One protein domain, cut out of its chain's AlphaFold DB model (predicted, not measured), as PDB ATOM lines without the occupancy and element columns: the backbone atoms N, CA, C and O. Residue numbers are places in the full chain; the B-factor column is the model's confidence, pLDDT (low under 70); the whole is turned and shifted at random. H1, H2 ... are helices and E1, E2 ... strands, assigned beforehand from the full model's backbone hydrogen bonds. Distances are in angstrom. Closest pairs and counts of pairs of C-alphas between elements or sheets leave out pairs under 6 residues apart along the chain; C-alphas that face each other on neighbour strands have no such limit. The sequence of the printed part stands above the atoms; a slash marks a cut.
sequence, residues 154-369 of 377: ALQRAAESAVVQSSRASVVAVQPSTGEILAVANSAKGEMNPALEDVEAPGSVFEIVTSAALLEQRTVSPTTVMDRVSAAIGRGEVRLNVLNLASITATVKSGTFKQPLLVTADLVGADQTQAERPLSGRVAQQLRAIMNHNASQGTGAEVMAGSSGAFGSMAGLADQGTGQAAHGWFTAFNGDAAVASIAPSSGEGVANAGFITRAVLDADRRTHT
ATOM      1  N   ALA A 154     -17.376  29.052  -0.440       94.81
ATOM      2  CA  ALA A 154     -16.559  27.871  -0.185       94.81
ATOM      3  C   ALA A 154     -15.763  28.026   1.114       94.81
ATOM      4  O   ALA A 154     -15.763  27.102   1.934       94.81
ATOM      5  N   LEU A 155     -15.153  29.193   1.331       96.94
ATOM      6  CA  LEU A 155     -14.462  29.506   2.585       96.94
ATOM      7  C   LEU A 155     -15.452  29.590   3.747       96.94
ATOM      8  O   LEU A 155     -15.175  29.036   4.807       96.94
ATOM      9  N   GLN A 156     -16.619  30.206   3.543       97.31
ATOM     10  CA  GLN A 156     -17.665  30.305   4.560       97.31
ATOM     11  C   GLN A 156     -18.131  28.923   5.026       97.31
ATOM     12  O   GLN A 156     -18.152  28.652   6.224       97.31
ATOM     13  N   ARG A 157     -18.426  28.003   4.099       95.44
ATOM     14  CA  ARG A 157     -18.810  26.627   4.459       95.44
ATOM     15  C   ARG A 157     -17.702  25.885   5.201       95.44
ATOM     16  O   ARG A 157     -17.993  25.121   6.122       95.44
ATOM     17  N   ALA A 158     -16.442  26.086   4.812       96.88
ATOM     18  CA  ALA A 158     -15.305  25.495   5.515       96.88
ATOM     19  C   ALA A 158     -15.161  26.062   6.935       96.88
ATOM     20  O   ALA A 158     -14.960  25.299   7.877       96.88
ATOM     21  N   ALA A 159     -15.328  27.376   7.089       97.44
ATOM     22  CA  ALA A 159     -15.311  28.070   8.369       97.44
ATOM     23  C   ALA A 159     -16.421  27.560   9.297       97.44
ATOM     24  O   ALA A 159     -16.131  27.153  10.420       97.44
ATOM     25  N   GLU A 160     -17.665  27.491   8.815       95.69
ATOM     26  CA  GLU A 160     -18.811  26.970   9.571       95.69
ATOM     27  C   GLU A 160     -18.618  25.508   9.979       95.69
ATOM     28  O   GLU A 160     -18.795  25.159  11.144       95.69
ATOM     29  N   SER A 161     -18.172  24.658   9.050       95.06
ATOM     30  CA  SER A 161     -17.914  23.237   9.330       95.06
ATOM     31  C   SER A 161     -16.806  23.029  10.364       95.06
ATOM     32  O   SER A 161     -16.819  22.037  11.096       95.06
ATOM     33  N   ALA A 162     -15.841  23.947  10.422       95.12
ATOM     34  CA  ALA A 162     -14.727  23.876  11.349       95.12
ATOM     35  C   ALA A 162     -15.109  24.360  12.754       95.12
ATOM     36  O   ALA A 162     -14.811  23.679  13.734       95.12
ATOM     37  N   VAL A 163     -15.799  25.500  12.876       94.19
ATOM     38  CA  VAL A 163     -16.140  26.060  14.196       94.19
ATOM     39  C   VAL A 163     -17.131  25.191  14.961       94.19
ATOM     40  O   VAL A 163     -17.025  25.105  16.177       94.19
ATOM     41  N   VAL A 164     -18.041  24.468  14.296       92.06
ATOM     42  CA  VAL A 164     -18.998  23.580  14.993       92.06
ATOM     43  C   VAL A 164     -18.336  22.423  15.753       92.06
ATOM     44  O   VAL A 164     -18.981  21.808  16.597       92.06
ATOM     45  N   GLN A 165     -17.054  22.140  15.497       88.94
ATOM     46  CA  GLN A 165     -16.293  21.111  16.214       88.94
ATOM     47  C   GLN A 165     -15.834  21.562  17.608       88.94
ATOM     48  O   GLN A 165     -15.370  20.744  18.399       88.94
ATOM     49  N   SER A 166     -15.936  22.856  17.927       87.69
ATOM     50  CA  SER A 166     -15.480  23.411  19.200       87.69
ATOM     51  C   SER A 166     -16.455  24.480  19.688       87.69
ATOM     52  O   SER A 166     -16.704  25.478  19.017       87.69
ATOM     53  N   SER A 167     -17.040  24.276  20.870       86.88
ATOM     54  CA  SER A 167     -17.927  25.274  21.474       86.88
ATOM     55  C   SER A 167     -17.171  26.583  21.701       86.88
ATOM     56  O   SER A 167     -15.986  26.556  21.991       86.88
ATOM     57  N   ARG A 168     -17.830  27.740  21.562       87.69
ATOM     58  CA  ARG A 168     -17.198  29.074  21.674       87.69
ATOM     59  C   ARG A 168     -16.023  29.325  20.716       87.69
ATOM     60  O   ARG A 168     -15.255  30.256  20.928       87.69
ATOM     61  N   ALA A 169     -15.881  28.530  19.660       92.81
ATOM     62  CA  ALA A 169     -14.978  28.850  18.574       92.81
ATOM     63  C   ALA A 169     -15.557  29.902  17.626       92.81
ATOM     64  O   ALA A 169     -16.759  29.883  17.336       92.81
ATOM     65  N   SER A 170     -14.669  30.742  17.101       95.75
ATOM     66  CA  SER A 170     -14.960  31.768  16.104       95.75
ATOM     67  C   SER A 170     -13.791  31.897  15.130       95.75
ATOM     68  O   SER A 170     -12.636  31.720  15.521       95.75
ATOM     69  N   VAL A 171     -14.070  32.218  13.868       97.81
ATOM     70  CA  VAL A 171     -13.054  32.387  12.816       97.81
ATOM     71  C   VAL A 171     -13.433  33.508  11.855       97.81
ATOM     72  O   VAL A 171     -14.603  33.680  11.513       97.81
ATOM     73  N   VAL A 172     -12.423  34.248  11.397       98.69
ATOM     74  CA  VAL A 172     -12.542  35.268  10.350       98.69
ATOM     75  C   VAL A 172     -11.437  35.077   9.320       98.69
ATOM     76  O   VAL A 172     -10.274  34.898   9.684       98.69
ATOM     77  N   ALA A 173     -11.795  35.167   8.041       98.69
ATOM     78  CA  ALA A 173     -10.861  35.224   6.923       98.69
ATOM     79  C   ALA A 173     -10.922  36.592   6.236       98.69
ATOM     80  O   ALA A 173     -12.003  37.102   5.949       98.69
ATOM     81  N   VAL A 174      -9.756  37.164   5.947       98.62
ATOM     82  CA  VAL A 174      -9.577  38.442   5.255       98.62
ATOM     83  C   VAL A 174      -8.592  38.258   4.104       98.62
ATOM     84  O   VAL A 174      -7.547  37.630   4.272       98.62
ATOM     85  N   GLN A 175      -8.894  38.849   2.952       97.44
ATOM     86  CA  GLN A 175      -7.989  38.931   1.813       97.44
ATOM     87  C   GLN A 175      -6.961  40.061   2.029       97.44
ATOM     88  O   GLN A 175      -7.344  41.233   2.052       97.44
ATOM     89  N   PRO A 176      -5.654  39.778   2.182       97.31
ATOM     90  CA  PRO A 176      -4.641  40.791   2.476       97.31
ATOM     91  C   PRO A 176      -4.496  41.892   1.429       97.31
ATOM     92  O   PRO A 176      -4.179  43.029   1.785       97.31
ATOM     93  N   SER A 177      -4.690  41.579   0.148       95.50
ATOM     94  CA  SER A 177      -4.539  42.558  -0.929       95.50
ATOM     95  C   SER A 177      -5.622  43.649  -0.931       95.50
ATOM     96  O   SER A 177      -5.325  44.800  -1.271       95.50
ATOM     97  N   THR A 178      -6.844  43.318  -0.503       94.19
ATOM     98  CA  THR A 178      -8.045  44.166  -0.639       94.19
ATOM     99  C   THR A 178      -8.698  44.547   0.693       94.19
ATOM    100  O   THR A 178      -9.437  45.525   0.751       94.19
ATOM    101  N   GLY A 179      -8.432  43.805   1.771       94.88
ATOM    102  CA  GLY A 179      -9.156  43.918   3.041       94.88
ATOM    103  C   GLY A 179     -10.537  43.258   3.014       94.88
ATOM    104  O   GLY A 179     -11.293  43.380   3.970       94.88
ATOM    105  N   GLU A 180     -10.901  42.555   1.947       96.19
ATOM    106  CA  GLU A 180     -12.206  41.903   1.850       96.19
ATOM    107  C   GLU A 180     -12.357  40.789   2.892       96.19
ATOM    108  O   GLU A 180     -11.475  39.945   3.046       96.19
ATOM    109  N   ILE A 181     -13.473  40.784   3.621       97.88
ATOM    110  CA  ILE A 181     -13.826  39.722   4.563       97.88
ATOM    111  C   ILE A 181     -14.401  38.549   3.766       97.88
ATOM    112  O   ILE A 181     -15.499  38.631   3.228       97.88
ATOM    113  N   LEU A 182     -13.662  37.445   3.706       97.81
ATOM    114  CA  LEU A 182     -14.016  36.282   2.890       97.81
ATOM    115  C   LEU A 182     -14.923  35.293   3.625       97.81
ATOM    116  O   LEU A 182     -15.709  34.597   2.992       97.81
ATOM    117  N   ALA A 183     -14.799  35.202   4.949       98.31
ATOM    118  CA  ALA A 183     -15.625  34.328   5.776       98.31
ATOM    119  C   ALA A 183     -15.677  34.830   7.221       98.31
ATOM    120  O   ALA A 183     -14.680  35.340   7.741       98.31
ATOM    121  N   VAL A 184     -16.821  34.630   7.873       97.69
ATOM    122  CA  VAL A 184     -17.039  34.877   9.305       97.69
ATOM    123  C   VAL A 184     -17.919  33.757   9.836       97.69
ATOM    124  O   VAL A 184     -19.059  33.615   9.398       97.69
ATOM    125  N   ALA A 185     -17.422  32.964  10.781       96.94
ATOM    126  CA  ALA A 185     -18.211  31.885  11.362       96.94
ATOM    127  C   ALA A 185     -18.007  31.775  12.869       96.94
ATOM    128  O   ALA A 185     -16.915  32.004  13.390       96.94
ATOM    129  N   ASN A 186     -19.077  31.369  13.549       95.38
ATOM    130  CA  ASN A 186     -19.119  31.157  14.986       95.38
ATOM    131  C   ASN A 186     -19.766  29.804  15.280       95.38
ATOM    132  O   ASN A 186     -20.705  29.385  14.607       95.38
ATOM    133  N   SER A 187     -19.277  29.129  16.312       92.31
ATOM    134  CA  SER A 187     -19.910  27.926  16.866       92.31
ATOM    135  C   SER A 187     -21.182  28.254  17.653       92.31
ATOM    136  O   SER A 187     -22.131  27.470  17.672       92.31
ATOM    137  N   ALA A 188     -21.193  29.410  18.322       84.88
ATOM    138  CA  ALA A 188     -22.337  29.908  19.061       84.88
ATOM    139  C   ALA A 188     -23.371  30.498  18.097       84.88
ATOM    140  O   ALA A 188     -23.024  31.200  17.149       84.88
ATOM    141  N   LYS A 189     -24.645  30.233  18.388       79.19
ATOM    142  CA  LYS A 189     -25.788  30.881  17.742       79.19
ATOM    143  C   LYS A 189     -26.328  31.955  18.680       79.19
ATOM    144  O   LYS A 189     -26.394  31.718  19.886       79.19
ATOM    145  N   GLY A 190     -26.734  33.099  18.146       74.81
ATOM    146  CA  GLY A 190     -27.325  34.173  18.939       74.81
ATOM    147  C   GLY A 190     -27.319  35.513  18.213       74.81
ATOM    148  O   GLY A 190     -26.869  35.607  17.076       74.81
ATOM    149  N   GLU A 191     -27.824  36.538  18.899       73.44
ATOM    150  CA  GLU A 191     -27.924  37.908  18.375       73.44
ATOM    151  C   GLU A 191     -26.586  38.655  18.329       73.44
ATOM    152  O   GLU A 191     -26.503  39.677  17.657       73.44
ATOM    153  N   MET A 192     -25.565  38.171  19.043       84.06
ATOM    154  CA  MET A 192     -24.206  38.719  19.055       84.06
ATOM    155  C   MET A 192     -23.295  37.850  18.187       84.06
ATOM    156  O   MET A 192     -23.314  36.623  18.316       84.06
ATOM    157  N   ASN A 193     -22.442  38.478  17.375       89.50
ATOM    158  CA  ASN A 193     -21.455  37.802  16.542       89.50
ATOM    159  C   ASN A 193     -20.096  37.785  17.257       89.50
ATOM    160  O   ASN A 193     -19.361  38.771  17.164       89.50
ATOM    161  N   PRO A 194     -19.692  36.711  17.958       91.69
ATOM    162  CA  PRO A 194     -18.473  36.763  18.760       91.69
ATOM    163  C   PRO A 194     -17.202  36.983  17.924       91.69
ATOM    164  O   PRO A 194     -16.271  37.625  18.391       91.69
ATOM    165  N   ALA A 195     -17.158  36.546  16.662       93.56
ATOM    166  CA  ALA A 195     -16.039  36.851  15.768       93.56
ATOM    167  C   ALA A 195     -15.838  38.362  15.515       93.56
ATOM    168  O   ALA A 195     -14.706  38.801  15.283       93.56
ATOM    169  N   LEU A 196     -16.921  39.146  15.531       93.44
ATOM    170  CA  LEU A 196     -16.926  40.572  15.187       93.44
ATOM    171  C   LEU A 196     -17.093  41.492  16.404       93.44
ATOM    172  O   LEU A 196     -16.687  42.651  16.349       93.44
ATOM    173  N   GLU A 197     -17.692  41.000  17.482       91.25
ATOM    174  CA  GLU A 197     -18.150  41.820  18.607       91.25
ATOM    175  C   GLU A 197     -17.489  41.436  19.932       91.25
ATOM    176  O   GLU A 197     -17.265  42.313  20.765       91.25
ATOM    177  N   ASP A 198     -17.138  40.161  20.129       89.94
ATOM    178  CA  ASP A 198     -16.533  39.713  21.384       89.94
ATOM    179  C   ASP A 198     -15.039  40.042  21.416       89.94
ATOM    180  O   ASP A 198     -14.319  39.850  20.432       89.94
ATOM    181  N   VAL A 199     -14.574  40.573  22.546       88.75
ATOM    182  CA  VAL A 199     -13.213  41.092  22.702       88.75
ATOM    183  C   VAL A 199     -12.483  40.358  23.810       88.75
ATOM    184  O   VAL A 199     -12.872  40.370  24.978       88.75
ATOM    185  N   GLU A 200     -11.353  39.778  23.439       85.00
ATOM    186  CA  GLU A 200     -10.599  38.860  24.278       85.00
ATOM    187  C   GLU A 200      -9.144  39.309  24.386       85.00
ATOM    188  O   GLU A 200      -8.611  40.004  23.510       85.00
ATOM    189  N   ALA A 201      -8.483  38.929  25.480       85.19
ATOM    190  CA  ALA A 201      -7.056  39.185  25.618       85.19
ATOM    191  C   ALA A 201      -6.312  38.408  24.514       85.19
ATOM    192  O   ALA A 201      -6.510  37.200  24.380       85.19
ATOM    193  N   PRO A 202      -5.450  39.048  23.710       81.19
ATOM    194  CA  PRO A 202      -4.813  38.376  22.578       81.19
ATOM    195  C   PRO A 202      -3.694  37.409  22.996       81.19
ATOM    196  O   PRO A 202      -3.302  36.531  22.231       81.19
ATOM    197  N   GLY A 203      -3.148  37.547  24.209       80.56
ATOM    198  CA  GLY A 203      -1.995  36.757  24.641       80.56
ATOM    199  C   GLY A 203      -0.821  36.868  23.655       80.56
ATOM    200  O   GLY A 203      -0.629  37.902  23.011       80.56
ATOM    201  N   SER A 204      -0.049  35.788  23.497       84.19
ATOM    202  CA  SER A 204       1.189  35.804  22.698       84.19
ATOM    203  C   SER A 204       1.008  36.100  21.204       84.19
ATOM    204  O   SER A 204       1.990  36.459  20.562       84.19
ATOM    205  N   VAL A 205      -0.204  36.049  20.626       87.25
ATOM    206  CA  VAL A 205      -0.366  36.530  19.237       87.25
ATOM    207  C   VAL A 205      -0.138  38.043  19.119       87.25
ATOM    208  O   VAL A 205       0.210  38.532  18.045       87.25
ATOM    209  N   PHE A 206      -0.252  38.793  20.223       87.69
ATOM    210  CA  PHE A 206       0.030  40.230  20.252       87.69
ATOM    211  C   PHE A 206       1.518  40.563  20.100       87.69
ATOM    212  O   PHE A 206       1.861  41.699  19.769       87.69
ATOM    213  N   GLU A 207       2.405  39.576  20.258       87.06
ATOM    214  CA  GLU A 207       3.840  39.747  20.019       87.06
ATOM    215  C   GLU A 207       4.140  40.179  18.577       87.06
ATOM    216  O   GLU A 207       5.150  40.833  18.335       87.06
ATOM    217  N   ILE A 208       3.242  39.903  17.621       88.81
ATOM    218  CA  ILE A 208       3.326  40.431  16.252       88.81
ATOM    219  C   ILE A 208       3.339  41.966  16.265       88.81
ATOM    220  O   ILE A 208       4.181  42.593  15.618       88.81
ATOM    221  N   VAL A 209       2.414  42.577  17.010       87.38
ATOM    222  CA  VAL A 209       2.235  44.035  17.064       87.38
ATOM    223  C   VAL A 209       3.386  44.683  17.824       87.38
ATOM    224  O   VAL A 209       3.958  45.673  17.367       87.38
ATOM    225  N   THR A 210       3.768  44.110  18.965       84.44
ATOM    226  CA  THR A 210       4.853  44.659  19.789       84.44
ATOM    227  C   THR A 210       6.208  44.501  19.098       84.44
ATOM    228  O   THR A 210       6.992  45.451  19.087       84.44
ATOM    229  N   SER A 211       6.448  43.381  18.405       84.25
ATOM    230  CA  SER A 211       7.627  43.202  17.546       84.25
ATOM    231  C   SER A 211       7.657  44.229  16.420       84.25
ATOM    232  O   SER A 211       8.696  44.843  16.190       84.25
ATOM    233  N   ALA A 212       6.529  44.471  15.743       86.31
ATOM    234  CA  ALA A 212       6.451  45.482  14.689       86.31
ATOM    235  C   ALA A 212       6.839  46.871  15.218       86.31
ATOM    236  O   ALA A 212       7.680  47.542  14.622       86.31
ATOM    237  N   ALA A 213       6.281  47.271  16.364       85.19
ATOM    238  CA  ALA A 213       6.574  48.555  16.992       85.19
ATOM    239  C   ALA A 213       8.058  48.694  17.373       85.19
ATOM    240  O   ALA A 213       8.684  49.706  17.054       85.19
ATOM    241  N   LEU A 214       8.645  47.673  18.006       83.00
ATOM    242  CA  LEU A 214      10.050  47.698  18.424       83.00
ATOM    243  C   LEU A 214      11.020  47.686  17.230       83.00
ATOM    244  O   LEU A 214      12.047  48.371  17.260       83.00
ATOM    245  N   LEU A 215      10.698  46.935  16.171       82.88
ATOM    246  CA  LEU A 215      11.496  46.897  14.944       82.88
ATOM    247  C   LEU A 215      11.407  48.224  14.171       82.88
ATOM    248  O   LEU A 215      12.422  48.699  13.660       82.88
ATOM    249  N   GLU A 216      10.231  48.862  14.124       83.31
ATOM    250  CA  GLU A 216      10.046  50.196  13.528       83.31
ATOM    251  C   GLU A 216      10.842  51.273  14.279       83.31
ATOM    252  O   GLU A 216      11.468  52.128  13.653       83.31
ATOM    253  N   GLN A 217      10.892  51.197  15.614       82.56
ATOM    254  CA  GLN A 217      11.712  52.092  16.439       82.56
ATOM    255  C   GLN A 217      13.223  51.823  16.309       82.56
ATOM    256  O   GLN A 217      14.029  52.625  16.777       82.56
ATOM    257  N   ARG A 218      13.622  50.723  15.646       74.50
ATOM    258  CA  ARG A 218      15.014  50.246  15.507       74.50
ATOM    259  C   ARG A 218      15.723  49.991  16.840       74.50
ATOM    260  O   ARG A 218      16.949  49.916  16.879       74.50
ATOM    261  N   THR A 219      14.960  49.831  17.917       62.31
ATOM    262  CA  THR A 219      15.478  49.593  19.271       62.31
ATOM    263  C   THR A 219      15.857  48.124  19.473       62.31
ATOM    264  O   THR A 219      16.636  47.800  20.367       62.31
ATOM    265  N   VAL A 220      15.336  47.223  18.630       60.88
ATOM    266  CA  VAL A 220      15.617  45.781  18.670       60.88
ATOM    267  C   VAL A 220      15.890  45.226  17.273       60.88
ATOM    268  O   VAL A 220      15.484  45.794  16.258       60.88
ATOM    269  N   SER A 221      16.569  44.085  17.225       56.66
ATOM    270  CA  SER A 221      16.766  43.266  16.027       56.66
ATOM    271  C   SER A 221      16.130  41.884  16.234       56.66
ATOM    272  O   SER A 221      15.928  41.496  17.384       56.66
ATOM    273  N   PRO A 222      15.864  41.094  15.174       55.38
ATOM    274  CA  PRO A 222      15.324  39.735  15.315       55.38
ATOM    275  C   PRO A 222      16.179  38.780  16.166       55.38
ATOM    276  O   PRO A 222      15.711  37.713  16.538       55.38
ATOM    277  N   THR A 223      17.431  39.145  16.461       59.03
ATOM    278  CA  THR A 223      18.362  38.380  17.304       59.03
ATOM    279  C   THR A 223      18.502  38.943  18.722       59.03
ATOM    280  O   THR A 223      19.316  38.450  19.499       59.03
ATOM    281  N   THR A 224      17.771  40.005  19.071       53.69
ATOM    282  CA  THR A 224      17.855  40.630  20.396       53.69
ATOM    283  C   THR A 224      17.091  39.795  21.427       53.69
ATOM    284  O   THR A 224      15.884  39.608  21.302       53.69
ATOM    285  N   VAL A 225      17.786  39.319  22.463       55.66
ATOM    286  CA  VAL A 225      17.179  38.637  23.619       55.66
ATOM    287  C   VAL A 225      16.716  39.695  24.625       55.66
ATOM    288  O   VAL A 225      17.523  40.529  25.031       55.66
ATOM    289  N   MET A 226      15.437  39.674  25.010       52.53
ATOM    290  CA  MET A 226      14.856  40.587  26.006       52.53
ATOM    291  C   MET A 226      14.279  39.815  27.192       52.53
ATOM    292  O   MET A 226      13.640  38.777  27.004       52.53
ATOM    293  N   ASP A 227      14.441  40.357  28.399       48.78
ATOM    294  CA  ASP A 227      13.723  39.879  29.582       48.78
ATOM    295  C   ASP A 227      12.226  40.212  29.457       48.78
ATOM    296  O   ASP A 227      11.842  41.283  28.980       48.78
ATOM    297  N   ARG A 228      11.360  39.260  29.837       48.38
ATOM    298  CA  ARG A 228       9.909  39.297  29.570       48.38
ATOM    299  C   ARG A 228       9.250  40.562  30.133       48.38
ATOM    300  O   ARG A 228       9.015  40.663  31.333       48.38
ATOM    301  N   VAL A 229       8.836  41.473  29.256       48.78
ATOM    302  CA  VAL A 229       7.895  42.547  29.602       48.78
ATOM    303  C   VAL A 229       6.480  41.988  29.454       48.78
ATOM    304  O   VAL A 229       6.047  41.705  28.342       48.78
ATOM    305  N   SER A 230       5.732  41.824  30.547       50.47
ATOM    306  CA  SER A 230       4.371  41.247  30.517       50.47
ATOM    307  C   SER A 230       3.419  41.972  29.550       50.47
ATOM    308  O   SER A 230       2.637  41.322  28.856       50.47
ATOM    309  N   ALA A 231       3.552  43.301  29.421       47.28
ATOM    310  CA  ALA A 231       2.795  44.105  28.456       47.28
ATOM    311  C   ALA A 231       3.171  43.813  26.987       47.28
ATOM    312  O   ALA A 231       2.328  43.938  26.102       47.28
ATOM    313  N   ALA A 232       4.406  43.372  26.717       55.59
ATOM    314  CA  ALA A 232       4.860  43.031  25.367       55.59
ATOM    315  C   ALA A 232       4.244  41.722  24.831       55.59
ATOM    316  O   ALA A 232       4.246  41.507  23.621       55.59
ATOM    317  N   ILE A 233       3.684  40.890  25.721       56.62
ATOM    318  CA  ILE A 233       3.086  39.572  25.428       56.62
ATOM    319  C   ILE A 233       1.541  39.656  25.396       56.62
ATOM    320  O   ILE A 233       0.845  38.649  25.473       56.62
ATOM    321  N   GLY A 234       0.957  40.859  25.351       54.81
ATOM    322  CA  GLY A 234      -0.506  41.022  25.310       54.81
ATOM    323  C   GLY A 234      -1.230  40.591  26.594       54.81
ATOM    324  O   GLY A 234      -2.445  40.406  26.577       54.81
ATOM    325  N   ARG A 235      -0.503  40.427  27.710       56.38
ATOM    326  CA  ARG A 235      -1.065  40.223  29.053       56.38
ATOM    327  C   ARG A 235      -1.245  41.602  29.704       56.38
ATOM    328  O   ARG A 235      -0.327  42.107  30.346       56.38
ATOM    329  N   GLY A 236      -2.389  42.244  29.456       60.97
ATOM    330  CA  GLY A 236      -2.704  43.611  29.901       60.97
ATOM    331  C   GLY A 236      -4.136  44.037  29.540       60.97
ATOM    332  O   GLY A 236      -4.990  43.185  29.330       60.97
ATOM    333  N   GLU A 237      -4.398  45.346  29.442       68.62
ATOM    334  CA  GLU A 237      -5.724  45.911  29.100       68.62
ATOM    335  C   GLU A 237      -6.107  45.787  27.614       68.62
ATOM    336  O   GLU A 237      -7.234  46.102  27.233       68.62
ATOM    337  N   VAL A 238      -5.185  45.338  26.757       80.69
ATOM    338  CA  VAL A 238      -5.451  45.182  25.323       80.69
ATOM    339  C   VAL A 238      -6.451  44.054  25.107       80.69
ATOM    340  O   VAL A 238      -6.208  42.916  25.510       80.69
ATOM    341  N   ARG A 239      -7.543  44.362  24.410       84.69
ATOM    342  CA  ARG A 239      -8.528  43.379  23.956       84.69
ATOM    343  C   ARG A 239      -8.745  43.509  22.457       84.69
ATOM    344  O   ARG A 239      -8.741  44.621  21.934       84.69
ATOM    345  N   LEU A 240      -8.910  42.376  21.784       88.69
ATOM    346  CA  LEU A 240      -9.124  42.285  20.341       88.69
ATOM    347  C   LEU A 240     -10.260  41.302  20.057       88.69
ATOM    348  O   LEU A 240     -10.369  40.278  20.729       88.69
ATOM    349  N   ASN A 241     -11.057  41.585  19.030       93.81
ATOM    350  CA  ASN A 241     -11.923  40.570  18.432       93.81
ATOM    351  C   ASN A 241     -11.169  39.783  17.342       93.81
ATOM    352  O   ASN A 241     -10.044  40.122  16.949       93.81
ATOM    353  N   VAL A 242     -11.791  38.718  16.828       96.56
ATOM    354  CA  VAL A 242     -11.174  37.846  15.814       96.56
ATOM    355  C   VAL A 242     -10.919  38.596  14.503       96.56
ATOM    356  O   VAL A 242      -9.866  38.415  13.886       96.56
ATOM    357  N   LEU A 243     -11.826  39.494  14.109       98.00
ATOM    358  CA  LEU A 243     -11.650  40.352  12.934       98.00
ATOM    359  C   LEU A 243     -10.400  41.242  13.037       98.00
ATOM    360  O   LEU A 243      -9.668  41.394  12.057       98.00
ATOM    361  N   ASN A 244     -10.125  41.821  14.208       96.62
ATOM    362  CA  ASN A 244      -8.948  42.658  14.425       96.62
ATOM    363  C   ASN A 244      -7.668  41.850  14.226       96.62
ATOM    364  O   ASN A 244      -6.760  42.312  13.537       96.62
ATOM    365  N   LEU A 245      -7.605  40.629  14.768       96.75
ATOM    366  CA  LEU A 245      -6.438  39.771  14.588       96.75
ATOM    367  C   LEU A 245      -6.266  39.339  13.123       96.75
ATOM    368  O   LEU A 245      -5.153  39.402  12.603       96.75
ATOM    369  N   ALA A 246      -7.351  38.981  12.426       98.44
ATOM    370  CA  ALA A 246      -7.297  38.664  10.998       98.44
ATOM    371  C   ALA A 246      -6.778  39.856  10.172       98.44
ATOM    372  O   ALA A 246      -5.933  39.684   9.292       98.44
ATOM    373  N   SER A 247      -7.213  41.078  10.499       98.06
ATOM    374  CA  SER A 247      -6.742  42.313   9.860       98.06
ATOM    375  C   SER A 247      -5.266  42.623  10.153       98.06
ATOM    376  O   SER A 247      -4.525  43.035   9.254       98.06
ATOM    377  N   ILE A 248      -4.794  42.376  11.380       96.81
ATOM    378  CA  ILE A 248      -3.370  42.495  11.731       96.81
ATOM    379  C   ILE A 248      -2.546  41.510  10.897       96.81
ATOM    380  O   ILE A 248      -1.557  41.899  10.276       96.81
ATOM    381  N   THR A 249      -2.981  40.254  10.802       98.19
ATOM    382  CA  THR A 249      -2.299  39.224  10.007       98.19
ATOM    383  C   THR A 249      -2.303  39.546   8.515       98.19
ATOM    384  O   THR A 249      -1.270  39.413   7.853       98.19
ATOM    385  N   ALA A 250      -3.418  40.060   7.991       98.31
ATOM    386  CA  ALA A 250      -3.504  40.596   6.636       98.31
ATOM    387  C   ALA A 250      -2.478  41.719   6.409       98.31
ATOM    388  O   ALA A 250      -1.761  41.708   5.409       98.31
ATOM    389  N   THR A 251      -2.326  42.626   7.377       97.19
ATOM    390  CA  THR A 251      -1.351  43.726   7.331       97.19
ATOM    391  C   THR A 251       0.093  43.223   7.355       97.19
ATOM    392  O   THR A 251       0.932  43.745   6.621       97.19
ATOM    393  N   VAL A 252       0.412  42.181   8.131       97.00
ATOM    394  CA  VAL A 252       1.744  41.544   8.089       97.00
ATOM    395  C   VAL A 252       2.019  40.962   6.701       97.00
ATOM    396  O   VAL A 252       3.112  41.127   6.143       97.00
ATOM    397  N   LYS A 253       1.021  40.300   6.107       97.31
ATOM    398  CA  LYS A 253       1.160  39.691   4.786       97.31
ATOM    399  C   LYS A 253       1.343  40.735   3.682       97.31
ATOM    400  O   LYS A 253       2.278  40.601   2.889       97.31
ATOM    401  N   SER A 254       0.491  41.753   3.624       96.19
ATOM    402  CA  SER A 254       0.506  42.784   2.575       96.19
ATOM    403  C   SER A 254       1.572  43.865   2.811       96.19
ATOM    404  O   SER A 254       2.040  44.494   1.865       96.19
ATOM    405  N   GLY A 255       1.984  44.078   4.064       95.62
ATOM    406  CA  GLY A 255       2.829  45.195   4.496       95.62
ATOM    407  C   GLY A 255       2.079  46.522   4.670       95.62
ATOM    408  O   GLY A 255       2.689  47.509   5.077       95.62
ATOM    409  N   THR A 256       0.780  46.579   4.363       94.38
ATOM    410  CA  THR A 256      -0.040  47.798   4.444       94.38
ATOM    411  C   THR A 256      -1.426  47.465   4.976       94.38
ATOM    412  O   THR A 256      -2.057  46.515   4.519       94.38
ATOM    413  N   PHE A 257      -1.925  48.267   5.912       95.31
ATOM    414  CA  PHE A 257      -3.282  48.100   6.418       95.31
ATOM    415  C   PHE A 257      -4.318  48.345   5.314       95.31
ATOM    416  O   PHE A 257      -4.258  49.347   4.597       95.31
ATOM    417  N   LYS A 258      -5.277  47.424   5.213       93.69
ATOM    418  CA  LYS A 258      -6.496  47.548   4.414       93.69
ATOM    419  C   LYS A 258      -7.674  47.410   5.367       93.69
ATOM    420  O   LYS A 258      -7.745  46.415   6.091       93.69
ATOM    421  N   GLN A 259      -8.558  48.406   5.392       93.94
ATOM    422  CA  GLN A 259      -9.748  48.349   6.232       93.94
ATOM    423  C   GLN A 259     -10.573  47.107   5.869       93.94
ATOM    424  O   GLN A 259     -10.884  46.927   4.690       93.94
ATOM    425  N   PRO A 260     -10.950  46.269   6.852       94.69
ATOM    426  CA  PRO A 260     -11.808  45.132   6.581       94.69
ATOM    427  C   PRO A 260     -13.148  45.544   5.965       94.69
ATOM    428  O   PRO A 260     -13.819  46.437   6.484       94.69
ATOM    429  N   LEU A 261     -13.535  44.884   4.873       92.94
ATOM    430  CA  LEU A 261     -14.702  45.240   4.069       92.94
ATOM    431  C   LEU A 261     -15.606  44.029   3.832       92.94
ATOM    432  O   LEU A 261     -15.180  43.043   3.229       92.94
ATOM    433  N   LEU A 262     -16.864  44.123   4.273       93.81
ATOM    434  CA  LEU A 262     -17.886  43.095   4.039       93.81
ATOM    435  C   LEU A 262     -18.782  43.389   2.827       93.81
ATOM    436  O   LEU A 262     -19.258  42.470   2.171       93.81
ATOM    437  N   VAL A 263     -19.033  44.665   2.539       92.44
ATOM    438  CA  VAL A 263     -19.883  45.130   1.433       92.44
ATOM    439  C   VAL A 263     -19.111  46.098   0.558       92.44
ATOM    440  O   VAL A 263     -18.280  46.848   1.056       92.44
ATOM    441  N   THR A 264     -19.376  46.095  -0.742       77.50
ATOM    442  CA  THR A 264     -18.633  46.919  -1.704       77.50
ATOM    443  C   THR A 264     -18.768  48.417  -1.417       77.50
ATOM    444  O   THR A 264     -19.839  48.881  -1.019       77.50
ATOM    445  N   ALA A 265     -17.705  49.179  -1.695       70.88
ATOM    446  CA  ALA A 265     -17.670  50.635  -1.514       70.88
ATOM    447  C   ALA A 265     -18.841  51.347  -2.215       70.88
ATOM    448  O   ALA A 265     -19.418  52.268  -1.642       70.88
ATOM    449  N   ASP A 266     -19.269  50.854  -3.381       75.81
ATOM    450  CA  ASP A 266     -20.406  51.392  -4.143       75.81
ATOM    451  C   ASP A 266     -21.714  51.453  -3.336       75.81
ATOM    452  O   ASP A 266     -22.515  52.365  -3.519       75.81
ATOM    453  N   LEU A 267     -21.936  50.505  -2.416       81.25
ATOM    454  CA  LEU A 267     -23.154  50.450  -1.600       81.25
ATOM    455  C   LEU A 267     -23.076  51.371  -0.373       81.25
ATOM    456  O   LEU A 267     -24.091  51.894   0.097       81.25
ATOM    457  N   VAL A 268     -21.877  51.535   0.188       76.06
ATOM    458  CA  VAL A 268     -21.655  52.319   1.413       76.06
ATOM    459  C   VAL A 268     -21.214  53.755   1.135       76.06
ATOM    460  O   VAL A 268     -21.245  54.568   2.054       76.06
ATOM    461  N   GLY A 269     -20.865  54.083  -0.113       67.38
ATOM    462  CA  GLY A 269     -20.472  55.425  -0.543       67.38
ATOM    463  C   GLY A 269     -19.227  55.956   0.168       67.38
ATOM    464  O   GLY A 269     -19.084  57.167   0.315       67.38
ATOM    465  N   ALA A 270     -18.368  55.063   0.663       66.88
ATOM    466  CA  ALA A 270     -17.206  55.409   1.468       66.88
ATOM    467  C   ALA A 270     -15.964  54.675   0.960       66.88
ATOM    468  O   ALA A 270     -15.976  53.451   0.799       66.88
ATOM    469  N   ASP A 271     -14.890  55.434   0.750       78.94
ATOM    470  CA  ASP A 271     -13.566  54.873   0.517       78.94
ATOM    471  C   ASP A 271     -13.088  54.122   1.762       78.94
ATOM    472  O   ASP A 271     -13.378  54.508   2.899       78.94
ATOM    473  N   GLN A 272     -12.314  53.058   1.550       84.00
ATOM    474  CA  GLN A 272     -11.661  52.368   2.657       84.00
ATOM    475  C   GLN A 272     -10.711  53.322   3.388       84.00
ATOM    476  O   GLN A 272      -9.845  53.957   2.778       84.00
ATOM    477  N   THR A 273     -10.810  53.347   4.714       84.56
ATOM    478  CA  THR A 273      -9.862  54.045   5.578       84.56
ATOM    479  C   THR A 273      -8.456  53.499   5.347       84.56
ATOM    480  O   THR A 273      -8.206  52.296   5.452       84.56
ATOM    481  N   GLN A 274      -7.519  54.401   5.070       84.81
ATOM    482  CA  GLN A 274      -6.110  54.066   4.896       84.81
ATOM    483  C   GLN A 274      -5.336  54.340   6.184       84.81
ATOM    484  O   GLN A 274      -5.635  55.284   6.915       84.81
ATOM    485  N   ALA A 275      -4.322  53.520   6.460       86.50
ATOM    486  CA  ALA A 275      -3.358  53.855   7.500       86.50
ATOM    487  C   ALA A 275      -2.483  55.032   7.054       86.50
ATOM    488  O   ALA A 275      -2.154  55.153   5.876       86.50
ATOM    489  N   GLU A 276      -2.050  55.848   8.016       87.25
ATOM    490  CA  GLU A 276      -1.182  57.010   7.780       87.25
ATOM    491  C   GLU A 276       0.122  56.637   7.055       87.25
ATOM    492  O   GLU A 276       0.629  57.397   6.232       87.25
ATOM    493  N   ARG A 277       0.660  55.441   7.334       89.94
ATOM    494  CA  ARG A 277       1.839  54.898   6.657       89.94
ATOM    495  C   ARG A 277       1.816  53.367   6.589       89.94
ATOM    496  O   ARG A 277       1.298  52.728   7.509       89.94
ATOM    497  N   PRO A 278       2.413  52.761   5.547       92.50
ATOM    498  CA  PRO A 278       2.664  51.324   5.518       92.50
ATOM    499  C   PRO A 278       3.781  50.936   6.498       92.50
ATOM    500  O   PRO A 278       4.540  51.786   6.977       92.50
ATOM    501  N   LEU A 279       3.928  49.632   6.751       91.81
ATOM    502  CA  LEU A 279       5.122  49.107   7.411       91.81
ATOM    503  C   LEU A 279       6.342  49.357   6.524       91.81
ATOM    504  O   LEU A 279       6.272  49.241   5.296       91.81
ATOM    505  N   SER A 280       7.495  49.636   7.131       94.12
ATOM    506  CA  SER A 280       8.732  49.670   6.359       94.12
ATOM    507  C   SER A 280       9.010  48.290   5.746       94.12
ATOM    508  O   SER A 280       8.750  47.249   6.355       94.12
ATOM    509  N   GLY A 281       9.579  48.256   4.534       93.69
ATOM    510  CA  GLY A 281       9.824  46.991   3.824       93.69
ATOM    511  C   GLY A 281      10.667  45.991   4.629       93.69
ATOM    512  O   GLY A 281      10.415  44.787   4.579       93.69
ATOM    513  N   ARG A 282      11.608  46.497   5.441       92.31
ATOM    514  CA  ARG A 282      12.419  45.694   6.367       92.31
ATOM    515  C   ARG A 282      11.570  45.068   7.473       92.31
ATOM    516  O   ARG A 282      11.678  43.865   7.688       92.31
ATOM    517  N   VAL A 283      10.726  45.854   8.144       92.38
ATOM    518  CA  VAL A 283       9.869  45.354   9.230       92.38
ATOM    519  C   VAL A 283       8.869  44.337   8.694       92.38
ATOM    520  O   VAL A 283       8.745  43.252   9.253       92.38
ATOM    521  N   ALA A 284       8.233  44.621   7.556       94.81
ATOM    522  CA  ALA A 284       7.320  43.677   6.916       94.81
ATOM    523  C   ALA A 284       8.015  42.345   6.563       94.81
ATOM    524  O   ALA A 284       7.447  41.271   6.761       94.81
ATOM    525  N   GLN A 285       9.259  42.384   6.068       95.06
ATOM    526  CA  GLN A 285      10.046  41.174   5.800       95.06
ATOM    527  C   GLN A 285      10.384  40.404   7.085       95.06
ATOM    528  O   GLN A 285      10.248  39.183   7.109       95.06
ATOM    529  N   GLN A 286      10.793  41.103   8.146       94.12
ATOM    530  CA  GLN A 286      11.147  40.492   9.430       94.12
ATOM    531  C   GLN A 286       9.939  39.838  10.109       94.12
ATOM    532  O   GLN A 286      10.045  38.695  10.544       94.12
ATOM    533  N   LEU A 287       8.779  40.499  10.132       94.19
ATOM    534  CA  LEU A 287       7.549  39.924  10.692       94.19
ATOM    535  C   LEU A 287       7.112  38.668   9.935       94.19
ATOM    536  O   LEU A 287       6.789  37.654  10.553       94.19
ATOM    537  N   ARG A 288       7.168  38.691   8.596       97.06
ATOM    538  CA  ARG A 288       6.880  37.500   7.786       97.06
ATOM    539  C   ARG A 288       7.863  36.364   8.061       97.06
ATOM    540  O   ARG A 288       7.436  35.218   8.107       97.06
ATOM    541  N   ALA A 289       9.146  36.662   8.274       95.56
ATOM    542  CA  ALA A 289      10.141  35.652   8.634       95.56
ATOM    543  C   ALA A 289       9.870  35.040  10.019       95.56
ATOM    544  O   ALA A 289       9.943  33.823  10.164       95.56
ATOM    545  N   ILE A 290       9.490  35.856  11.008       93.31
ATOM    546  CA  ILE A 290       9.110  35.391  12.353       93.31
ATOM    547  C   ILE A 290       7.894  34.459  12.274       93.31
ATOM    548  O   ILE A 290       7.943  33.332  12.766       93.31
ATOM    549  N   MET A 291       6.824  34.887  11.595       96.56
ATOM    550  CA  MET A 291       5.619  34.066  11.439       96.56
ATOM    551  C   MET A 291       5.881  32.797  10.617       96.56
ATOM    552  O   MET A 291       5.310  31.746  10.898       96.56
ATOM    553  N   ASN A 292       6.752  32.852   9.607       97.56
ATOM    554  CA  ASN A 292       7.141  31.666   8.843       97.56
ATOM    555  C   ASN A 292       7.955  30.676   9.689       97.56
ATOM    556  O   ASN A 292       7.728  29.469   9.605       97.56
ATOM    557  N   HIS A 293       8.859  31.163  10.540       95.25
ATOM    558  CA  HIS A 293       9.600  30.315  11.469       95.25
ATOM    559  C   HIS A 293       8.653  29.617  12.456       95.25
ATOM    560  O   HIS A 293       8.726  28.399  12.618       95.25
ATOM    561  N   ASN A 294       7.691  30.347  13.032       93.44
ATOM    562  CA  ASN A 294       6.667  29.751  13.894       93.44
ATOM    563  C   ASN A 294       5.830  28.678  13.165       93.44
ATOM    564  O   ASN A 294       5.592  27.612  13.729       93.44
ATOM    565  N   ALA A 295       5.452  28.931  11.908       95.25
ATOM    566  CA  ALA A 295       4.677  28.002  11.081       95.25
ATOM    567  C   ALA A 295       5.446  26.771  10.601       95.25
ATOM    568  O   ALA A 295       4.824  25.792  10.213       95.25
ATOM    569  N   SER A 296       6.775  26.824  10.533       95.62
ATOM    570  CA  SER A 296       7.586  25.730   9.982       95.62
ATOM    571  C   SER A 296       8.299  24.914  11.053       95.62
ATOM    572  O   SER A 296       8.556  23.733  10.842       95.62
ATOM    573  N   GLN A 297       8.640  25.535  12.183       91.94
ATOM    574  CA  GLN A 297       9.481  24.935  13.226       91.94
ATOM    575  C   GLN A 297       8.965  25.196  14.647       91.94
ATOM    576  O   GLN A 297       9.479  24.611  15.596       91.94
ATOM    577  N   GLY A 298       7.984  26.087  14.813       89.44
ATOM    578  CA  GLY A 298       7.453  26.480  16.115       89.44
ATOM    579  C   GLY A 298       6.098  25.854  16.433       89.44
ATOM    580  O   GLY A 298       5.744  24.778  15.958       89.44
ATOM    581  N   THR A 299       5.310  26.571  17.234       88.12
ATOM    582  CA  THR A 299       3.997  26.117  17.721       88.12
ATOM    583  C   THR A 299       2.946  25.937  16.623       88.12
ATOM    584  O   THR A 299       1.931  25.293  16.866       88.12
ATOM    585  N   GLY A 300       3.169  26.475  15.421       90.88
ATOM    586  CA  GLY A 300       2.303  26.266  14.261       90.88
ATOM    587  C   GLY A 300       2.737  25.130  13.333       90.88
ATOM    588  O   GLY A 300       2.023  24.863  12.369       90.88
ATOM    589  N   ALA A 301       3.875  24.471  13.589       93.25
ATOM    590  CA  ALA A 301       4.493  23.527  12.651       93.25
ATOM    591  C   ALA A 301       3.578  22.361  12.254       93.25
ATOM    592  O   ALA A 301       3.486  22.026  11.075       93.25
ATOM    593  N   GLU A 302       2.872  21.772  13.220       92.50
ATOM    594  CA  GLU A 302       1.936  20.676  12.960       92.50
ATOM    595  C   GLU A 302       0.744  21.145  12.113       92.50
ATOM    596  O   GLU A 302       0.455  20.578  11.062       92.50
ATOM    597  N   VAL A 303       0.097  22.234  12.533       93.19
ATOM    598  CA  VAL A 303      -1.089  22.802  11.877       93.19
ATOM    599  C   VAL A 303      -0.789  23.237  10.441       93.19
ATOM    600  O   VAL A 303      -1.619  23.082   9.545       93.19
ATOM    601  N   MET A 304       0.397  23.799  10.212       95.00
ATOM    602  CA  MET A 304       0.797  24.359   8.923       95.00
ATOM    603  C   MET A 304       1.581  23.373   8.053       95.00
ATOM    604  O   MET A 304       2.019  23.755   6.960       95.00
ATOM    605  N   ALA A 305       1.724  22.113   8.474       94.38
ATOM    606  CA  ALA A 305       2.402  21.079   7.704       94.38
ATOM    607  C   ALA A 305       1.828  20.959   6.275       94.38
ATOM    608  O   ALA A 305       0.618  21.015   6.045       94.38
ATOM    609  N   GLY A 306       2.713  20.834   5.281       91.56
ATOM    610  CA  GLY A 306       2.328  20.774   3.863       91.56
ATOM    611  C   GLY A 306       1.942  22.121   3.228       91.56
ATOM    612  O   GLY A 306       1.561  22.158   2.052       91.56
ATOM    613  N   SER A 307       2.056  23.234   3.960       92.69
ATOM    614  CA  SER A 307       1.984  24.577   3.370       92.69
ATOM    615  C   SER A 307       3.188  24.846   2.470       92.69
ATOM    616  O   SER A 307       4.302  24.394   2.727       92.69
ATOM    617  N   SER A 308       2.964  25.604   1.405       88.62
ATOM    618  CA  SER A 308       3.977  25.986   0.425       88.62
ATOM    619  C   SER A 308       3.740  27.425  -0.029       88.62
ATOM    620  O   SER A 308       2.688  28.001   0.245       88.62
ATOM    621  N   GLY A 309       4.727  28.031  -0.691       89.75
ATOM    622  CA  GLY A 309       4.658  29.439  -1.086       89.75
ATOM    623  C   GLY A 309       4.845  30.396   0.096       89.75
ATOM    624  O   GLY A 309       5.628  30.131   1.007       89.75
ATOM    625  N   ALA A 310       4.159  31.539   0.062       92.75
ATOM    626  CA  ALA A 310       4.234  32.542   1.118       92.75
ATOM    627  C   ALA A 310       3.226  32.223   2.231       92.75
ATOM    628  O   ALA A 310       2.045  32.544   2.099       92.75
ATOM    629  N   PHE A 311       3.708  31.639   3.331       97.44
ATOM    630  CA  PHE A 311       2.892  31.310   4.500       97.44
ATOM    631  C   PHE A 311       3.585  31.663   5.821       97.44
ATOM    632  O   PHE A 311       4.815  31.744   5.899       97.44
ATOM    633  N   GLY A 312       2.788  31.849   6.866       97.75
ATOM    634  CA  GLY A 312       3.248  32.098   8.227       97.75
ATOM    635  C   GLY A 312       2.096  31.993   9.217       97.75
ATOM    636  O   GLY A 312       0.938  32.120   8.827       97.75
ATOM    637  N   SER A 313       2.408  31.759  10.486       96.88
ATOM    638  CA  SER A 313       1.429  31.628  11.559       96.88
ATOM    639  C   SER A 313       1.945  32.219  12.858       96.88
ATOM    640  O   SER A 313       3.141  32.443  13.028       96.88
ATOM    641  N   MET A 314       1.025  32.444  13.780       93.88
ATOM    642  CA  MET A 314       1.327  32.655  15.178       93.88
ATOM    643  C   MET A 314       0.232  32.015  16.020       93.88
ATOM    644  O   MET A 314      -0.951  32.060  15.677       93.88
ATOM    645  N   ALA A 315       0.647  31.448  17.141       90.12
ATOM    646  CA  ALA A 315      -0.236  30.892  18.145       90.12
ATOM    647  C   ALA A 315      -0.139  31.692  19.441       90.12
ATOM    648  O   ALA A 315       0.920  32.231  19.770       90.12
ATOM    649  N   GLY A 316      -1.223  31.715  20.205       82.38
ATOM    650  CA  GLY A 316      -1.250  32.350  21.511       82.38
ATOM    651  C   GLY A 316      -2.232  31.674  22.447       82.38
ATOM    652  O   GLY A 316      -3.193  31.042  22.024       82.38
ATOM    653  N   LEU A 317      -1.971  31.828  23.738       80.75
ATOM    654  CA  LEU A 317      -2.874  31.424  24.803       80.75
ATOM    655  C   LEU A 317      -3.267  32.661  25.600       80.75
ATOM    656  O   LEU A 317      -2.398  33.418  26.045       80.75
ATOM    657  N   ALA A 318      -4.570  32.836  25.780       71.56
ATOM    658  CA  ALA A 318      -5.162  33.852  26.628       71.56
ATOM    659  C   ALA A 318      -5.617  33.206  27.940       71.56
ATOM    660  O   ALA A 318      -6.461  32.307  27.939       71.56
ATOM    661  N   ASP A 319      -5.023  33.641  29.050       66.94
ATOM    662  CA  ASP A 319      -5.451  33.239  30.388       66.94
ATOM    663  C   ASP A 319      -6.780  33.932  30.722       66.94
ATOM    664  O   ASP A 319      -6.906  35.141  30.534       66.94
ATOM    665  N   GLN A 320      -7.752  33.158  31.203       66.19
ATOM    666  CA  GLN A 320      -9.097  33.620  31.567       66.19
ATOM    667  C   GLN A 320      -9.252  33.814  33.090       66.19
ATOM    668  O   GLN A 320     -10.343  34.081  33.596       66.19
ATOM    669  N   GLY A 321      -8.154  33.695  33.845       60.53
ATOM    670  CA  GLY A 321      -8.136  33.789  35.300       60.53
ATOM    671  C   GLY A 321      -8.272  32.430  35.991       60.53
ATOM    672  O   GLY A 321      -8.475  31.382  35.376       60.53
ATOM    673  N   THR A 322      -8.135  32.433  37.319       54.38
ATOM    674  CA  THR A 322      -8.059  31.204  38.123       54.38
ATOM    675  C   THR A 322      -9.313  30.338  37.980       54.38
ATOM    676  O   THR A 322     -10.397  30.744  38.393       54.38
ATOM    677  N   GLY A 323      -9.146  29.118  37.457       56.47
ATOM    678  CA  GLY A 323     -10.204  28.105  37.361       56.47
ATOM    679  C   GLY A 323     -10.988  28.090  36.044       56.47
ATOM    680  O   GLY A 323     -11.887  27.262  35.911       56.47
ATOM    681  N   GLN A 324     -10.655  28.952  35.075       61.00
ATOM    682  CA  GLN A 324     -11.250  28.925  33.735       61.00
ATOM    683  C   GLN A 324     -10.292  28.323  32.702       61.00
ATOM    684  O   GLN A 324      -9.076  28.493  32.774       61.00
ATOM    685  N   ALA A 325     -10.853  27.597  31.733       64.31
ATOM    686  CA  ALA A 325     -10.105  27.090  30.592       64.31
ATOM    687  C   ALA A 325      -9.605  28.268  29.740       64.31
ATOM    688  O   ALA A 325     -10.389  29.149  29.387       64.31
ATOM    689  N   ALA A 326      -8.310  28.287  29.418       73.50
ATOM    690  CA  ALA A 326      -7.722  29.317  28.567       73.50
ATOM    691  C   ALA A 326      -8.391  29.338  27.182       73.50
ATOM    692  O   ALA A 326      -8.891  28.318  26.707       73.50
ATOM    693  N   HIS A 327      -8.362  30.478  26.498       80.56
ATOM    694  CA  HIS A 327      -8.737  30.539  25.085       80.56
ATOM    695  C   HIS A 327      -7.481  30.464  24.212       80.56
ATOM    696  O   HIS A 327      -6.479  31.141  24.456       80.56
ATOM    697  N   GLY A 328      -7.527  29.587  23.215       88.75
ATOM    698  CA  GLY A 328      -6.490  29.399  22.216       88.75
ATOM    699  C   GLY A 328      -6.698  30.323  21.035       88.75
ATOM    700  O   GLY A 328      -7.736  30.254  20.380       88.75
ATOM    701  N   TRP A 329      -5.700  31.146  20.741       92.12
ATOM    702  CA  TRP A 329      -5.630  31.958  19.537       92.12
ATOM    703  C   TRP A 329      -4.731  31.296  18.505       92.12
ATOM    704  O   TRP A 329      -3.622  30.847  18.811       92.12
ATOM    705  N   PHE A 330      -5.172  31.319  17.256       94.75
ATOM    706  CA  PHE A 330      -4.322  31.001  16.120       94.75
ATOM    707  C   PHE A 330      -4.599  31.974  14.989       94.75
ATOM    708  O   PHE A 330      -5.750  32.298  14.699       94.75
ATOM    709  N   THR A 331      -3.540  32.439  14.341       97.69
ATOM    710  CA  THR A 331      -3.657  33.223  13.121       97.69
ATOM    711  C   THR A 331      -2.597  32.812  12.124       97.69
ATOM    712  O   THR A 331      -1.472  32.486  12.500       97.69
ATOM    713  N   ALA A 332      -2.953  32.808  10.848       97.94
ATOM    714  CA  ALA A 332      -2.040  32.447   9.786       97.94
ATOM    715  C   ALA A 332      -2.411  33.129   8.476       97.94
ATOM    716  O   ALA A 332      -3.553  33.525   8.257       97.94
ATOM    717  N   PHE A 333      -1.433  33.226   7.586       98.38
ATOM    718  CA  PHE A 333      -1.668  33.526   6.184       98.38
ATOM    719  C   PHE A 333      -1.061  32.433   5.310       98.38
ATOM    720  O   PHE A 333      -0.036  31.840   5.657       98.38
ATOM    721  N   ASN A 334      -1.670  32.200   4.153       97.00
ATOM    722  CA  ASN A 334      -1.096  31.413   3.071       97.00
ATOM    723  C   ASN A 334      -1.622  31.964   1.743       97.00
ATOM    724  O   ASN A 334      -2.829  32.091   1.572       97.00
ATOM    725  N   GLY A 335      -0.733  32.337   0.822       94.12
ATOM    726  CA  GLY A 335      -1.158  33.013  -0.406       94.12
ATOM    727  C   GLY A 335      -1.788  34.376  -0.102       94.12
ATOM    728  O   GLY A 335      -1.173  35.176   0.600       94.12
ATOM    729  N   ASP A 336      -2.977  34.652  -0.636       95.38
ATOM    730  CA  ASP A 336      -3.721  35.904  -0.413       95.38
ATOM    731  C   ASP A 336      -4.936  35.700   0.511       95.38
ATOM    732  O   ASP A 336      -5.943  36.389   0.397       95.38
ATOM    733  N   ALA A 337      -4.821  34.773   1.465       97.31
ATOM    734  CA  ALA A 337      -5.762  34.602   2.565       97.31
ATOM    735  C   ALA A 337      -5.042  34.769   3.909       97.31
ATOM    736  O   ALA A 337      -3.999  34.153   4.149       97.31
ATOM    737  N   ALA A 338      -5.602  35.597   4.792       98.62
ATOM    738  CA  ALA A 338      -5.214  35.738   6.192       98.62
ATOM    739  C   ALA A 338      -6.398  35.362   7.083       98.62
ATOM    740  O   ALA A 338      -7.494  35.891   6.932       98.62
ATOM    741  N   VAL A 339      -6.180  34.445   8.015       98.69
ATOM    742  CA  VAL A 339      -7.226  33.856   8.848       98.69
ATOM    743  C   VAL A 339      -6.831  33.991  10.311       98.69
ATOM    744  O   VAL A 339      -5.663  33.826  10.675       98.69
ATOM    745  N   ALA A 340      -7.800  34.303  11.159       98.19
ATOM    746  CA  ALA A 340      -7.654  34.245  12.603       98.19
ATOM    747  C   ALA A 340      -8.820  33.476  13.206       98.19
ATOM    748  O   ALA A 340      -9.949  33.567  12.726       98.19
ATOM    749  N   SER A 341      -8.544  32.746  14.275       96.31
ATOM    750  CA  SER A 341      -9.551  32.012  15.025       96.31
ATOM    751  C   SER A 341      -9.235  32.001  16.508       96.31
ATOM    752  O   SER A 341      -8.064  32.005  16.902       96.31
ATOM    753  N   ILE A 342     -10.294  31.905  17.299       93.31
ATOM    754  CA  ILE A 342     -10.244  31.642  18.730       93.31
ATOM    755  C   ILE A 342     -11.087  30.403  19.025       93.31
ATOM    756  O   ILE A 342     -12.094  30.173  18.358       93.31
ATOM    757  N   ALA A 343     -10.673  29.591  19.992       91.38
ATOM    758  CA  ALA A 343     -11.453  28.469  20.508       91.38
ATOM    759  C   ALA A 343     -11.035  28.151  21.954       91.38
ATOM    760  O   ALA A 343      -9.887  28.418  22.320       91.38
ATOM    761  N   PRO A 344     -11.896  27.540  22.787       81.06
ATOM    762  CA  PRO A 344     -11.487  27.048  24.093       81.06
ATOM    763  C   PRO A 344     -10.323  26.063  24.003       81.06
ATOM    764  O   PRO A 344     -10.279  25.170  23.150       81.06
ATOM    765  N   SER A 345      -9.386  26.225  24.932       69.62
ATOM    766  CA  SER A 345      -8.272  25.318  25.163       69.62
ATOM    767  C   SER A 345      -8.604  24.364  26.306       69.62
ATOM    768  O   SER A 345      -8.900  24.796  27.415       69.62
ATOM    769  N   SER A 346      -8.483  23.059  26.071       55.06
ATOM    770  CA  SER A 346      -8.522  22.029  27.121       55.06
ATOM    771  C   SER A 346      -7.135  21.441  27.429       55.06
ATOM    772  O   SER A 346      -7.049  20.339  27.965       55.06
ATOM    773  N   GLY A 347      -6.045  22.119  27.045       60.38
ATOM    774  CA  GLY A 347      -4.683  21.565  27.092       60.38
ATOM    775  C   GLY A 347      -3.747  22.240  26.088       60.38
ATOM    776  O   GLY A 347      -3.576  23.453  26.146       60.38
ATOM    777  N   GLU A 348      -3.179  21.484  25.138       51.84
ATOM    778  CA  GLU A 348      -2.287  21.965  24.055       51.84
ATOM    779  C   GLU A 348      -2.872  23.066  23.150       51.84
ATOM    780  O   GLU A 348      -2.215  23.460  22.200       51.84
ATOM    781  N   GLY A 349      -4.085  23.562  23.416       51.66
ATOM    782  CA  GLY A 349      -4.490  24.978  23.419       51.66
ATOM    783  C   GLY A 349      -4.262  25.895  22.225       51.66
ATOM    784  O   GLY A 349      -4.653  27.051  22.247       51.66
ATOM    785  N   VAL A 350      -3.690  25.364  21.168       60.91
ATOM    786  CA  VAL A 350      -3.351  25.978  19.897       60.91
ATOM    787  C   VAL A 350      -3.922  25.102  18.780       60.91
ATOM    788  O   VAL A 350      -4.298  25.620  17.735       60.91
ATOM    789  N   ALA A 351      -4.084  23.796  19.034       73.25
ATOM    790  CA  ALA A 351      -4.594  22.813  18.087       73.25
ATOM    791  C   ALA A 351      -6.004  23.140  17.563       73.25
ATOM    792  O   ALA A 351      -6.180  23.215  16.354       73.25
ATOM    793  N   ASN A 352      -6.998  23.400  18.427       87.69
ATOM    794  CA  ASN A 352      -8.383  23.644  17.980       87.69
ATOM    795  C   ASN A 352      -8.482  24.859  17.044       87.69
ATOM    796  O   ASN A 352      -8.934  24.737  15.906       87.69
ATOM    797  N   ALA A 353      -8.010  26.021  17.504       92.25
ATOM    798  CA  ALA A 353      -7.957  27.236  16.693       92.25
ATOM    799  C   ALA A 353      -7.081  27.029  15.440       92.25
ATOM    800  O   ALA A 353      -7.454  27.402  14.329       92.25
ATOM    801  N   GLY A 354      -5.950  26.342  15.586       93.62
ATOM    802  CA  GLY A 354      -5.072  25.977  14.481       93.62
ATOM    803  C   GLY A 354      -5.778  25.189  13.382       93.62
ATOM    804  O   GLY A 354      -5.756  25.604  12.224       93.62
ATOM    805  N   PHE A 355      -6.455  24.093  13.723       92.81
ATOM    806  CA  PHE A 355      -7.174  23.260  12.760       92.81
ATOM    807  C   PHE A 355      -8.356  23.993  12.121       92.81
ATOM    808  O   PHE A 355      -8.598  23.815  10.926       92.81
ATOM    809  N   ILE A 356      -9.037  24.873  12.863       95.88
ATOM    810  CA  ILE A 356     -10.072  25.748  12.299       95.88
ATOM    811  C   ILE A 356      -9.470  26.685  11.250       95.88
ATOM    812  O   ILE A 356      -9.938  26.733  10.113       95.88
ATOM    813  N   THR A 357      -8.388  27.381  11.603       97.12
ATOM    814  CA  THR A 357      -7.664  28.259  10.676       97.12
ATOM    815  C   THR A 357      -7.180  27.491   9.444       97.12
ATOM    816  O   THR A 357      -7.347  27.948   8.311       97.12
ATOM    817  N   ARG A 358      -6.619  26.295   9.646       96.12
ATOM    818  CA  ARG A 358      -6.109  25.447   8.568       96.12
ATOM    819  C   ARG A 358      -7.207  25.019   7.601       96.12
ATOM    820  O   ARG A 358      -6.985  25.081   6.395       96.12
ATOM    821  N   ALA A 359      -8.378  24.632   8.105       96.75
ATOM    822  CA  ALA A 359      -9.506  24.221   7.274       96.75
ATOM    823  C   ALA A 359      -9.938  25.325   6.294       96.75
ATOM    824  O   ALA A 359     -10.205  25.043   5.124       96.75
ATOM    825  N   VAL A 360      -9.948  26.582   6.750       97.81
ATOM    826  CA  VAL A 360     -10.297  27.739   5.912       97.81
ATOM    827  C   VAL A 360      -9.206  28.031   4.874       97.81
ATOM    828  O   VAL A 360      -9.517  28.202   3.697       97.81
ATOM    829  N   LEU A 361      -7.926  28.005   5.266       97.00
ATOM    830  CA  LEU A 361      -6.802  28.187   4.330       97.00
ATOM    831  C   LEU A 361      -6.739  27.083   3.257       97.00
ATOM    832  O   LEU A 361      -6.394  27.345   2.103       97.00
ATOM    833  N   ASP A 362      -7.079  25.843   3.613       95.38
ATOM    834  CA  ASP A 362      -7.144  24.740   2.653       95.38
ATOM    835  C   ASP A 362      -8.309  24.886   1.670       95.38
ATOM    836  O   ASP A 362      -8.178  24.473   0.515       95.38
ATOM    837  N   ALA A 363      -9.434  25.469   2.095       95.38
ATOM    838  CA  ALA A 363     -10.548  25.778   1.205       95.38
ATOM    839  C   ALA A 363     -10.156  26.837   0.161       95.38
ATOM    840  O   ALA A 363     -10.387  26.616  -1.027       95.38
ATOM    841  N   ASP A 364      -9.473  27.903   0.581       92.62
ATOM    842  CA  ASP A 364      -8.974  28.968  -0.302       92.62
ATOM    843  C   ASP A 364      -8.002  28.464  -1.374       92.62
ATOM    844  O   ASP A 364      -8.106  28.789  -2.558       92.62
ATOM    845  N   ARG A 365      -7.091  27.558  -1.018       86.38
ATOM    846  CA  ARG A 365      -6.206  26.951  -2.020       86.38
ATOM    847  C   ARG A 365      -6.958  26.160  -3.093       86.38
ATOM    848  O   ARG A 365      -6.517  26.113  -4.243       86.38
ATOM    849  N   ARG A 366      -8.057  25.488  -2.733       84.12
ATOM    850  CA  ARG A 366      -8.837  24.662  -3.676       84.12
ATOM    851  C   ARG A 366      -9.629  25.516  -4.664       84.12
ATOM    852  O   ARG A 366      -9.823  25.072  -5.797       84.12
ATOM    853  N   THR A 367     -10.056  26.715  -4.270       76.44
ATOM    854  CA  THR A 367     -10.755  27.654  -5.164       76.44
ATOM    855  C   THR A 367      -9.801  28.291  -6.178       76.44
ATOM    856  O   THR A 367     -10.194  28.518  -7.318       76.44
ATOM    857  N   HIS A 368      -8.526  28.474  -5.820       68.25
ATOM    858  CA  HIS A 368      -7.501  29.070  -6.688       68.25
ATOM    859  C   HIS A 368      -6.667  28.061  -7.504       68.25
ATOM    860  O   HIS A 368      -5.796  28.465  -8.279       68.25
ATOM    861  N   THR A 369      -6.903  26.751  -7.364       52.75
ATOM    862  CA  THR A 369      -6.221  25.735  -8.185       52.75
ATOM    863  C   THR A 369      -6.896  25.636  -9.563       52.75
ATOM    864  O   THR A 369      -8.086  25.316  -9.621       52.75
TER     865      THR A 369
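This is residues 154 to 369 of the 377 residues of an uncharacterized protein of Streptomyces parvus (UniProt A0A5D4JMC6). A five-stranded sheet makes the middle layer, with H3 and H5 over one face and H1 and H8 side by side over the other. H7 stands up from the sheet at its E3 edge, and residues 223 to 229 and 265 to 270, which hold H6, stick out. The printed part has 216 residues, of mixed class, with eight named helices and five named strands in the order H1 E1 E2 H2 H3 H4 H5 H6 H7 E3 E4 E5 H8. The sheet, E2 E1 E5 E4 E3, is antiparallel throughout; the whole is compact, with a radius of gyration of the C-alphas of 16.4 A and spans of 46 by 43 by 35 A.

Find C-alpha 154 at (-16.559, 27.871, -0.185), where H1 begins and runs to 163. Next come strands E1, 170 to 174, and E2, 181 to 186, then H2, 194 to 197, H3, 203 to 216, 21.2 A long, and H4, 230 to 233. Read on through H5, 242 to 254, H6, 265 to 268, and H7, 281 to 297, 24.0 A. Strands E3, 311 to 318, E4, 327 to 334, and E5, 337 to 344, lead to H8, 351 to 367, 24.5 A, ending at (-10.755, 27.654, -5.164).

Look first at hairpin E1 and E2, with N 171 and O 185 2.9 A apart. E1 neighbours E5, with N 172 and O 340 at 2.9 A. E3, E4 and E5 form a meander, each the antiparallel neighbour of the one before: N 314 and O 331 are 2.8 A apart, N 339 and O 332 2.8 A. H1 and H8 touch at a shallow tilt of 14 degrees, opposite ways, closest at the C-alphas of Ala 162 and Ile 356, 5.1 A. On the opposite face H5, 7.2 A in height over the sheet, is slantwise to E5 at 33 degrees on the local plane. H7 touches H3, closest at the C-alphas of Leu 215 and Val 283, 6.1 A. H2 only grazes the sheet; H4 touches H3; H6 touches no helix. In H1, H5, H7 and H8 every O i to N i+4 pair is within hydrogen-bond range, in H3 7 of 10; H2, H4 and H6 are too short for one.

The C-alphas farthest apart, those of Asp 227 and Leu 267, are 49.4 A from each other. The printed part has no cut; the links H3 to H4, H6 to H7 and H7 to E3 are long. Find pLDDT under 70 at residues 219 to 237, 269 to 270, 319 to 325, 345 to 350 and 368 to 369.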